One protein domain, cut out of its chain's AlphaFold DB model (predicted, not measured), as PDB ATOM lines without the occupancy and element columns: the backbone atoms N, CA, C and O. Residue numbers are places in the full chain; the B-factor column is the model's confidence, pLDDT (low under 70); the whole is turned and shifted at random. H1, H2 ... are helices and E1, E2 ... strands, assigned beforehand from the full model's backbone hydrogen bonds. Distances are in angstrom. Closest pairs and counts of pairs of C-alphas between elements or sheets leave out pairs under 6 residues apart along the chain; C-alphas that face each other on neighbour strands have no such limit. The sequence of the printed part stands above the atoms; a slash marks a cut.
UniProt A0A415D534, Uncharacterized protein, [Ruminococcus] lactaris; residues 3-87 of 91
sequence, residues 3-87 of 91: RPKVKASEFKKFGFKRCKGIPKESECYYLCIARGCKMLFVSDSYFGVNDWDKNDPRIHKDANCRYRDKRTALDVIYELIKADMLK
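What this domain is: This is residues 3 to 87 of the 91 residues of an uncharacterized protein of [Ruminococcus] lactaris (UniProt A0A415D534). With little regular structure, this is a small antiparallel sheet with helices H1 and H2 over one face, the other face free of named helices. The printed part has 85 residues, 32 of them in named elements, mixed in class: H1, E1, E2, E3, H2 along the chain, two helices and three strands. Sheet order E1, E2, E3 is a meander, each strand the antiparallel neighbour of the one before. It is compact, radius of gyration of the C-alphas 11.8 A, spanning 31 by 29 by 18 A.

Where its parts are: H1, residues 8 to 14, 10.9 A, begins at C-alpha 8 (27.940, 90.486, 51.484). E1 is residues 29 to 33, 13.6 A; E2 38 to 42, 13.2 A; E3 47 to 51, 13.7 A. H2, residues 73 to 82, 14.3 A, ends at C-alpha 82 (12.322, 94.120, 48.503).

How they stand to each other: H1 is on the sheet, the C-alphas of Ala 8 and Val 42 being its closest to E2, 6.0 A. N 31 and O 40 join hairpin E1 and E2 within hydrogen-bond range, 2.9 A; N 39 and O 50 do so in hairpin E2 and E3, 2.8 A. H2, on the same face, runs along E2 at 12 degrees on the local plane; their closest C-alphas, Lys 38 and Ala 73, are 6.5 A apart. H1 and H2 are only just apart, 8.0 A. Every O i to N i+4 pair is within range in H2; in H1 0 of 3 are, but 4 of 4 O i to N i+3 pairs are.

The domain as a whole: The C-alphas of Glu 25 and Lys 70 are farthest apart, 32.6 A. Links H1 to E1 and E3 to H2 are long. The printed part has no cut, and no printed residue is under pLDDT 70.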
ATOM      1  N   ARG A   3      20.961  96.414  58.308       97.06
ATOM      2  CA  ARG A   3      22.033  95.419  58.327       97.06
ATOM      3  C   ARG A   3      21.847  94.401  57.199       97.06
ATOM      4  O   ARG A   3      20.707  94.144  56.801       97.06
ATOM      5  N   PRO A   4      22.937  93.810  56.687       97.81
ATOM      6  CA  PRO A   4      22.850  92.679  55.774       97.81
ATOM      7  C   PRO A   4      22.073  91.530  56.425       97.81
ATOM      8  O   PRO A   4      22.317  91.179  57.580       97.81
ATOM      9  N   LYS A   5      21.129  90.946  55.685       97.94
ATOM     10  CA  LYS A   5      20.447  89.702  56.074       97.94
ATOM     11  C   LYS A   5      21.192  88.465  55.564       97.94
ATOM     12  O   LYS A   5      21.101  87.391  56.149       97.94
ATOM     13  N   VAL A   6      21.947  88.636  54.481       97.94
ATOM     14  CA  VAL A   6      22.735  87.603  53.801       97.94
ATOM     15  C   VAL A   6      24.212  87.995  53.757       97.94
ATOM     16  O   VAL A   6      24.562  89.144  54.031       97.94
ATOM     17  N   LYS A   7      25.080  87.054  53.363       97.94
ATOM     18  CA  LYS A   7      26.505  87.335  53.132       97.94
ATOM     19  C   LYS A   7      26.679  88.460  52.110       97.94
ATOM     20  O   LYS A   7      25.995  88.493  51.086       97.94
ATOM     21  N   ALA A   8      27.647  89.338  52.334       98.06
ATOM     22  CA  ALA A   8      27.940  90.486  51.484       98.06
ATOM     23  C   ALA A   8      28.277  90.087  50.040       98.06
ATOM     24  O   ALA A   8      27.982  90.819  49.096       98.06
ATOM     25  N   SER A   9      28.827  88.887  49.844       97.75
ATOM     26  CA  SER A   9      29.086  88.321  48.521       97.75
ATOM     27  C   SER A   9      27.835  88.219  47.639       97.75
ATOM     28  O   SER A   9      27.946  88.367  46.420       97.75
ATOM     29  N   GLU A  10      26.648  88.044  48.218       98.44
ATOM     30  CA  GLU A  10      25.382  87.949  47.484       98.44
ATOM     31  C   GLU A  10      24.988  89.283  46.829       98.44
ATOM     32  O   GLU A  10      24.325  89.298  45.789       98.44
ATOM     33  N   PHE A  11      25.475  90.415  47.349       98.31
ATOM     34  CA  PHE A  11      25.210  91.746  46.790       98.31
ATOM     35  C   PHE A  11      25.838  91.943  45.401       98.31
ATOM     36  O   PHE A  11      25.424  92.836  44.657       98.31
ATOM     37  N   LYS A  12      26.768  91.069  44.981       97.88
ATOM     38  CA  LYS A  12      27.275  91.024  43.596       97.88
ATOM     39  C   LYS A  12      26.146  90.888  42.568       97.88
ATOM     40  O   LYS A  12      26.247  91.464  41.487       97.88
ATOM     41  N   LYS A  13      25.042  90.211  42.919       97.62
ATOM     42  CA  LYS A  13      23.833  90.079  42.077       97.62
ATOM     43  C   LYS A  13      23.192  91.433  41.740       97.62
ATOM     44  O   LYS A  13      22.586  91.580  40.686       97.62
ATOM     45  N   PHE A  14      23.400  92.433  42.595       97.00
ATOM     46  CA  PHE A  14      22.898  93.803  42.448       97.00
ATOM     47  C   PHE A  14      23.955  94.759  41.876       97.00
ATOM     48  O   PHE A  14      23.766  95.973  41.852       97.00
ATOM     49  N   GLY A  15      25.080  94.222  41.392       96.69
ATOM     50  CA  GLY A  15      26.149  94.997  40.770       96.69
ATOM     51  C   GLY A  15      27.182  95.557  41.743       96.69
ATOM     52  O   GLY A  15      28.037  96.330  41.313       96.69
ATOM     53  N   PHE A  16      27.153  95.172  43.023       98.06
ATOM     54  CA  PHE A  16      28.220  95.527  43.956       98.06
ATOM     55  C   PHE A  16      29.545  94.887  43.526       98.06
ATOM     56  O   PHE A  16      29.601  93.727  43.110       98.06
ATOM     57  N   LYS A  17      30.635  95.641  43.664       97.88
ATOM     58  CA  LYS A  17      31.999  95.199  43.365       97.88
ATOM     59  C   LYS A  17      32.781  95.089  44.660       97.88
ATOM     60  O   LYS A  17      32.596  95.887  45.568       97.88
ATOM     61  N   ARG A  18      33.673  94.105  44.746       97.62
ATOM     62  CA  ARG A  18      34.562  93.955  45.903       97.62
ATOM     63  C   ARG A  18      35.396  95.223  46.097       97.62
ATOM     64  O   ARG A  18      35.820  95.826  45.112       97.62
ATOM     65  N   CYS A  19      35.631  95.617  47.344       97.56
ATOM     66  CA  CYS A  19      36.476  96.762  47.678       97.56
ATOM     67  C   CYS A  19      37.940  96.533  47.270       97.56
ATOM     68  O   CYS A  19      38.441  95.409  47.270       97.56
ATOM     69  N   LYS A  20      38.635  97.619  46.920       96.31
ATOM     70  CA  LYS A  20      40.084  97.652  46.702       96.31
ATOM     71  C   LYS A  20      40.800  97.717  48.052       96.31
ATOM     72  O   LYS A  20      40.303  98.340  48.981       96.31
ATOM     73  N   GLY A  21      41.971  97.087  48.149       91.19
ATOM     74  CA  GLY A  21      42.875  97.252  49.296       91.19
ATOM     75  C   GLY A  21      42.398  96.625  50.610       91.19
ATOM     76  O   GLY A  21      43.072  96.783  51.619       91.19
ATOM     77  N   ILE A  22      41.272  95.908  50.604       92.69
ATOM     78  CA  ILE A  22      40.774  95.137  51.748       92.69
ATOM     79  C   ILE A  22      41.071  93.647  51.497       92.69
ATOM     80  O   ILE A  22      40.874  93.192  50.361       92.69
ATOM     81  N   PRO A  23      41.526  92.882  52.513       92.88
ATOM     82  CA  PRO A  23      41.686  91.433  52.412       92.88
ATOM     83  C   PRO A  23      40.426  90.750  51.873       92.88
ATOM     84  O   PRO A  23      39.298  91.165  52.153       92.88
ATOM     85  N   LYS A  24      40.603  89.697  51.069       89.12
ATOM     86  CA  LYS A  24      39.479  89.018  50.403       89.12
ATOM     87  C   LYS A  24      38.527  88.390  51.420       89.12
ATOM     88  O   LYS A  24      37.329  88.362  51.177       89.12
ATOM     89  N   GLU A  25      39.079  87.947  52.539       91.12
ATOM     90  CA  GLU A  25      38.430  87.263  53.650       91.12
ATOM     91  C   GLU A  25      37.461  88.177  54.404       91.12
ATOM     92  O   GLU A  25      36.525  87.692  55.030       91.12
ATOM     93  N   SER A  26      37.648  89.500  54.327       92.75
ATOM     94  CA  SER A  26      36.752  90.469  54.966       92.75
ATOM     95  C   SER A  26      35.436  90.674  54.208       92.75
ATOM     96  O   SER A  26      34.548  91.337  54.734       92.75
ATOM     97  N   GLU A  27      35.320  90.154  52.975       95.56
ATOM     98  CA  GLU A  27      34.097  90.184  52.154       95.56
ATOM     99  C   GLU A  27      33.413  91.570  52.101       95.56
ATOM    100  O   GLU A  27      32.204  91.709  52.245       95.56
ATOM    101  N   CYS A  28      34.196  92.626  51.856       97.88
ATOM    102  CA  CYS A  28      33.685  93.992  51.711       97.88
ATOM    103  C   CYS A  28      33.389  94.343  50.245       97.88
ATOM    104  O   CYS A  28      34.224  94.122  49.359       97.88
ATOM    105  N   TYR A  29      32.238  94.963  49.992       98.56
ATOM    106  CA  TYR A  29      31.781  95.360  48.663       98.56
ATOM    107  C   TYR A  29      31.230  96.788  48.648       98.56
ATOM    108  O   TYR A  29      30.781  97.314  49.666       98.56
ATOM    109  N   TYR A  30      31.244  97.407  47.469       98.50
ATOM    110  CA  TYR A  30      30.731  98.749  47.248       98.50
ATOM    111  C   TYR A  30      29.992  98.901  45.911       98.50
ATOM    112  O   TYR A  30      30.250  98.189  44.933       98.50
ATOM    113  N   LEU A  31      29.097  99.884  45.859       98.25
ATOM    114  CA  LEU A  31      28.428 100.348  44.648       98.25
ATOM    115  C   LEU A  31      28.357 101.877  44.658       98.25
ATOM    116  O   LEU A  31      27.793 102.475  45.574       98.25
ATOM    117  N   CYS A  32      28.920 102.513  43.634       98.00
ATOM    118  CA  CYS A  32      28.868 103.961  43.471       98.00
ATOM    119  C   CYS A  32      27.598 104.362  42.713       98.00
ATOM    120  O   CYS A  32      27.310 103.842  41.632       98.00
ATOM    121  N   ILE A  33      26.869 105.333  43.253       97.81
ATOM    122  CA  ILE A  33      25.654 105.906  42.682       97.81
ATOM    123  C   ILE A  33      25.950 107.353  42.284       97.81
ATOM    124  O   ILE A  33      26.202 108.206  43.135       97.81
ATOM    125  N   ALA A  34      25.922 107.637  40.978       96.56
ATOM    126  CA  ALA A  34      26.240 108.965  40.450       96.56
ATOM    127  C   ALA A  34      25.246 110.035  40.927       96.56
ATOM    128  O   ALA A  34      25.635 111.151  41.269       96.56
ATOM    129  N   ARG A  35      23.952 109.703  40.986       95.88
ATOM    130  CA  ARG A  35      22.918 110.633  41.451       95.88
ATOM    131  C   ARG A  35      22.995 110.807  42.962       95.88
ATOM    132  O   ARG A  35      22.778 109.863  43.715       95.88
ATOM    133  N   GLY A  36      23.297 112.032  43.380       95.25
ATOM    134  CA  GLY A  36      23.543 112.363  44.782       95.25
ATOM    135  C   GLY A  36      24.936 111.971  45.275       95.25
ATOM    136  O   GLY A  36      25.166 112.069  46.476       95.25
ATOM    137  N   CYS A  37      25.835 111.539  44.375       96.50
ATOM    138  CA  CYS A  37      27.231 111.201  44.661       96.50
ATOM    139  C   CYS A  37      27.383 110.341  45.922       96.50
ATOM    140  O   CYS A  37      28.073 110.725  46.863       96.50
ATOM    141  N   LYS A  38      26.707 109.186  45.957       98.06
ATOM    142  CA  LYS A  38      26.733 108.267  47.103       98.06
ATOM    143  C   LYS A  38      27.501 106.995  46.786       98.06
ATOM    144  O   LYS A  38      27.589 106.568  45.637       98.06
ATOM    145  N   MET A  39      28.018 106.358  47.825       97.88
ATOM    146  CA  MET A  39      28.632 105.042  47.771       97.88
ATOM    147  C   MET A  39      27.950 104.141  48.799       97.88
ATOM    148  O   MET A  39      27.989 104.406  50.001       97.88
ATOM    149  N   LEU A  40      27.289 103.090  48.314       98.38
ATOM    150  CA  LEU A  40      26.745 102.031  49.155       98.38
ATOM    151  C   LEU A  40      27.876 101.073  49.503       98.38
ATOM    152  O   LEU A  40      28.536 100.563  48.599       98.38
ATOM    153  N   PHE A  41      28.075 100.816  50.788       98.25
ATOM    154  CA  PHE A  41      29.082  99.897  51.306       98.25
ATOM    155  C   PHE A  41      28.410  98.756  52.060       98.25
ATOM    156  O   PHE A  41      27.459  98.980  52.809       98.25
ATOM    157  N   VAL A  42      28.934  97.544  51.897       98.44
ATOM    158  CA  VAL A  42      28.445  96.362  52.604       98.44
ATOM    159  C   VAL A  42      29.592  95.431  53.002       98.44
ATOM    160  O   VAL A  42      30.503  95.181  52.213       98.44
ATOM    161  N   SER A  43      29.536  94.924  54.229       97.31
ATOM    162  CA  SER A  43      30.274  93.755  54.727       97.31
ATOM    163  C   SER A  43      29.269  92.731  55.259       97.31
ATOM    164  O   SER A  43      28.070  92.987  55.224       97.31
ATOM    165  N   ASP A  44      29.717  91.584  55.769       96.50
ATOM    166  CA  ASP A  44      28.805  90.577  56.341       96.50
ATOM    167  C   ASP A  44      28.043  91.074  57.589       96.50
ATOM    168  O   ASP A  44      27.029  90.491  57.966       96.50
ATOM    169  N   SER A  45      28.500  92.153  58.234       95.25
ATOM    170  CA  SER A  45      27.922  92.675  59.482       95.25
ATOM    171  C   SER A  45      27.375  94.099  59.387       95.25
ATOM    172  O   SER A  45      26.644  94.529  60.282       95.25
ATOM    173  N   TYR A  46      27.707  94.842  58.330       96.44
ATOM    174  CA  TYR A  46      27.414  96.269  58.231       96.44
ATOM    175  C   TYR A  46      26.954  96.665  56.829       96.44
ATOM    176  O   TYR A  46      27.526  96.238  55.828       96.44
ATOM    177  N   PHE A  47      25.950  97.538  56.769       98.12
ATOM    178  CA  PHE A  47      25.517  98.217  55.554       98.12
ATOM    179  C   PHE A  47      25.518  99.729  55.798       98.12
ATOM    180  O   PHE A  47      24.993 100.196  56.808       98.12
ATOM    181  N   GLY A  48      26.098 100.494  54.875       97.50
ATOM    182  CA  GLY A  48      26.257 101.939  55.025       97.50
ATOM    183  C   GLY A  48      26.076 102.704  53.722       97.50
ATOM    184  O   GLY A  48      26.352 102.199  52.634       97.50
ATOM    185  N   VAL A  49      25.635 103.953  53.857       97.75
ATOM    186  CA  VAL A  49      25.508 104.918  52.763       97.75
ATOM    187  C   VAL A  49      26.484 106.050  53.039       97.75
ATOM    188  O   VAL A  49      26.292 106.818  53.975       97.75
ATOM    189  N   ASN A  50      27.526 106.144  52.222       97.31
ATOM    190  CA  ASN A  50      28.581 107.139  52.360       97.31
ATOM    191  C   ASN A  50      28.494 108.164  51.228       97.31
ATOM    192  O   ASN A  50      27.913 107.889  50.173       97.31
ATOM    193  N   ASP A  51      29.116 109.324  51.414       98.00
ATOM    194  CA  ASP A  51      29.440 110.190  50.284       98.00
ATOM    195  C   ASP A  51      30.497 109.519  49.405       98.00
ATOM    196  O   ASP A  51      31.408 108.840  49.885       98.00
ATOM    197  N   TRP A  52      30.349 109.670  48.094       96.56
ATOM    198  CA  TRP A  52      31.320 109.163  47.142       96.56
ATOM    199  C   TRP A  52      32.517 110.111  47.083       96.56
ATOM    200  O   TRP A  52      32.532 111.088  46.333       96.56
ATOM    201  N   ASP A  53      33.553 109.764  47.842       95.00
ATOM    202  CA  ASP A  53      34.873 110.379  47.748       95.00
ATOM    203  C   ASP A  53      35.717 109.697  46.657       95.00
ATOM    204  O   ASP A  53      35.909 108.480  46.650       95.00
ATOM    205  N   LYS A  54      36.253 110.493  45.727       90.00
ATOM    206  CA  LYS A  54      37.163 110.029  44.665       90.00
ATOM    207  C   LYS A  54      38.474 109.447  45.206       90.00
ATOM    208  O   LYS A  54      39.145 108.716  44.483       90.00
ATOM    209  N   ASN A  55      38.835 109.786  46.443       94.19
ATOM    210  CA  ASN A  55      40.046 109.323  47.113       94.19
ATOM    211  C   ASN A  55      39.792 108.149  48.073       94.19
ATOM    212  O   ASN A  55      40.731 107.707  48.734       94.19
ATOM    213  N   ASP A  56      38.559 107.633  48.163       95.19
ATOM    214  CA  ASP A  56      38.250 106.519  49.059       95.19
ATOM    215  C   ASP A  56      39.102 105.286  48.686       95.19
ATOM    216  O   ASP A  56      38.992 104.775  47.562       95.19
ATOM    217  N   PRO A  57      39.937 104.761  49.604       95.31
ATOM    218  CA  PRO A  57      40.865 103.671  49.301       95.31
ATOM    219  C   PRO A  57      40.156 102.361  48.926       95.31
ATOM    220  O   PRO A  57      40.766 101.487  48.306       95.31
ATOM    221  N   ARG A  58      38.868 102.227  49.273       95.81
ATOM    222  CA  ARG A  58      38.028 101.066  48.957       95.81
ATOM    223  C   ARG A  58      37.570 101.067  47.501       95.81
ATOM    224  O   ARG A  58      37.198 100.014  46.977       95.81
ATOM    225  N   ILE A  59      37.593 102.217  46.831       96.56
ATOM    226  CA  ILE A  59      37.142 102.368  45.448       96.56
ATOM    227  C   ILE A  59      38.305 102.066  44.492       96.56
ATOM    228  O   ILE A  59      39.476 102.357  44.742       96.56
ATOM    229  N   HIS A  60      37.996 101.388  43.389       96.06
ATOM    230  CA  HIS A  60      38.994 101.093  42.359       96.06
ATOM    231  C   HIS A  60      39.340 102.351  41.554       96.06
ATOM    232  O   HIS A  60      38.586 103.315  41.579       96.06
ATOM    233  N   LYS A  61      40.453 102.327  40.798       92.44
ATOM    234  CA  LYS A  61      40.825 103.444  39.903       92.44
ATOM    235  C   LYS A  61      39.637 103.861  39.027       92.44
ATOM    236  O   LYS A  61      39.311 105.038  38.963       92.44
ATOM    237  N   ASP A  62      38.966 102.867  38.450       92.56
ATOM    238  CA  ASP A  62      37.670 103.041  37.809       92.56
ATOM    239  C   ASP A  62      36.574 102.674  38.809       92.56
ATOM    240  O   ASP A  62      36.417 101.507  39.200       92.56
ATOM    241  N   ALA A  63      35.837 103.691  39.252       92.62
ATOM    242  CA  ALA A  63      34.757 103.517  40.205       92.62
ATOM    243  C   ALA A  63      33.652 102.623  39.632       92.62
ATOM    244  O   ALA A  63      33.248 102.754  38.474       92.62
ATOM    245  N   ASN A  64      33.129 101.724  40.467       95.75
ATOM    246  CA  ASN A  64      32.032 100.839  40.098       95.75
ATOM    247  C   ASN A  64      30.696 101.591  40.078       95.75
ATOM    248  O   ASN A  64      29.914 101.504  41.026       95.75
ATOM    249  N   CYS A  65      30.459 102.351  39.012       94.19
ATOM    250  CA  CYS A  65      29.254 103.143  38.822       94.19
ATOM    251  C   CYS A  65      28.635 102.900  37.444       94.19
ATOM    252  O   CYS A  65      29.324 102.887  36.422       94.19
ATOM    253  N   ARG A  66      27.305 102.792  37.402       93.44
ATOM    254  CA  ARG A  66      26.529 102.887  36.163       93.44
ATOM    255  C   ARG A  66      26.103 104.341  35.965       93.44
ATOM    256  O   ARG A  66      25.015 104.723  36.368       93.44
ATOM    257  N   TYR A  67      26.940 105.157  35.324       92.44
ATOM    258  CA  TYR A  67      26.710 106.609  35.192       92.44
ATOM    259  C   TYR A  67      25.382 107.009  34.522       92.44
ATOM    260  O   TYR A  67      24.888 108.110  34.747       92.44
ATOM    261  N   ARG A  68      24.794 106.130  33.698       94.31
ATOM    262  CA  ARG A  68      23.488 106.361  33.049       94.31
ATOM    263  C   ARG A  68      22.292 105.931  33.905       94.31
ATOM    264  O   ARG A  68      21.158 106.205  33.521       94.31
ATOM    265  N   ASP A  69      22.532 105.246  35.021       93.62
ATOM    266  CA  ASP A  69      21.480 104.808  35.932       93.62
ATOM    267  C   ASP A  69      20.774 106.026  36.543       93.62
ATOM    268  O   ASP A  69      21.400 107.016  36.937       93.62
ATOM    269  N   LYS A  70      19.441 105.977  36.559       95.50
ATOM    270  CA  LYS A  70      18.603 107.071  37.059       95.50
ATOM    271  C   LYS A  70      18.209 106.905  38.522       95.50
ATOM    272  O   LYS A  70      17.685 107.855  39.097       95.50
ATOM    273  N   ARG A  71      18.488 105.742  39.110       96.81
ATOM    274  CA  ARG A  71      18.191 105.436  40.507       96.81
ATOM    275  C   ARG A  71      19.108 106.212  41.449       96.81
ATOM    276  O   ARG A  71      20.290 106.425  41.171       96.81
ATOM    277  N   THR A  72      18.541 106.642  42.564       97.88
ATOM    278  CA  THR A  72      19.250 107.194  43.719       97.88
ATOM    279  C   THR A  72      19.704 106.074  44.656       97.88
ATOM    280  O   THR A  72      19.342 104.908  44.485       97.88
ATOM    281  N   ALA A  73      20.480 106.420  45.685       97.75
ATOM    282  CA  ALA A  73      20.825 105.468  46.739       97.75
ATOM    283  C   ALA A  73      19.572 104.878  47.412       97.75
ATOM    284  O   ALA A  73      19.544 103.683  47.686       97.75
ATOM    285  N   LEU A  74      18.531 105.692  47.627       98.12
ATOM    286  CA  LEU A  74      17.288 105.250  48.259       98.12
ATOM    287  C   LEU A  74      16.538 104.231  47.395       98.12
ATOM    288  O   LEU A  74      16.082 103.222  47.924       98.12
ATOM    289  N   ASP A  75      16.473 104.451  46.080       98.19
ATOM    290  CA  ASP A  75      15.822 103.518  45.150       98.19
ATOM    291  C   ASP A  75      16.512 102.145  45.171       98.19
ATOM    292  O   ASP A  75      15.856 101.111  45.277       98.19
ATOM    293  N   VAL A  76      17.849 102.128  45.146       97.94
ATOM    294  CA  VAL A  76      18.627 100.880  45.221       97.94
ATOM    295  C   VAL A  76      18.455 100.198  46.581       97.94
ATOM    296  O   VAL A  76      18.304  98.983  46.641       97.94
ATOM    297  N   ILE A  77      18.440 100.957  47.680       98.44
ATOM    298  CA  ILE A  77      18.187 100.410  49.023       98.44
ATOM    299  C   ILE A  77      16.793  99.784  49.101       98.44
ATOM    300  O   ILE A  77      16.649  98.689  49.642       98.44
ATOM    301  N   TYR A  78      15.782 100.442  48.537       98.38
ATOM    302  CA  TYR A  78      14.427  99.908  48.481       98.38
ATOM    303  C   TYR A  78      14.371  98.582  47.710       98.38
ATOM    304  O   TYR A  78      13.783  97.619  48.201       98.38
ATOM    305  N   GLU A  79      15.039  98.481  46.557       98.12
ATOM    306  CA  GLU A  79      15.149  97.217  45.816       98.12
ATOM    307  C   GLU A  79      15.840  96.111  46.630       98.12
ATOM    308  O   GLU A  79      15.376  94.972  46.633       98.12
ATOM    309  N   LEU A  80      16.913  96.440  47.358       98.50
ATOM    310  CA  LEU A  80      17.618  95.488  48.223       98.50
ATOM    311  C   LEU A  80      16.721  94.979  49.361       98.50
ATOM    312  O   LEU A  80      16.719  93.783  49.646       98.50
ATOM    313  N   ILE A  81      15.927  95.855  49.983       98.19
ATOM    314  CA  ILE A  81      14.940  95.468  51.005       98.19
ATOM    315  C   ILE A  81      13.867  94.563  50.388       98.19
ATOM    316  O   ILE A  81      13.552  93.511  50.937       98.19
ATOM    317  N   LYS A  82      13.327  94.928  49.217       98.38
ATOM    318  CA  LYS A  82      12.322  94.120  48.503       98.38
ATOM    319  C   LYS A  82      12.837  92.742  48.094       98.38
ATOM    320  O   LYS A  82      12.033  91.822  47.982       98.38
ATOM    321  N   ALA A  83      14.142  92.613  47.883       98.31
ATOM    322  CA  ALA A  83      14.813  91.355  47.592       98.31
ATOM    323  C   ALA A  83      15.298  90.603  48.847       98.31
ATOM    324  O   ALA A  83      16.066  89.655  48.715       98.31
ATOM    325  N   ASP A  84      14.871  91.020  50.045       97.75
ATOM    326  CA  ASP A  84      15.209  90.392  51.328       97.75
ATOM    327  C   ASP A  84      16.719  90.384  51.653       97.75
ATOM    328  O   ASP A  84      17.228  89.535  52.385       97.75
ATOM    329  N   MET A  85      17.469  91.349  51.111       98.50
ATOM    330  CA  MET A  85      18.923  91.456  51.306       98.50
ATOM    331  C   MET A  85      19.295  92.220  52.578       98.50
ATOM    332  O   MET A  85      20.386  92.035  53.126       98.50
ATOM    333  N   LEU A  86      18.411  93.111  53.027       98.25
ATOM    334  CA  LEU A  86      18.615  94.010  54.156       98.25
ATOM    335  C   LEU A  86      17.484  93.840  55.163       98.25
ATOM    336  O   LEU A  86      16.324  93.723  54.777       98.25
ATOM    337  N   LYS A  87      17.833  93.896  56.445       96.69
ATOM    338  CA  LYS A  87      16.888  93.886  57.561       96.69
ATOM    339  C   LYS A  87      17.104  95.074  58.485       96.69
ATOM    340  O   LYS A  87      18.158  95.721  58.449       96.69
TER     341      LYS A  87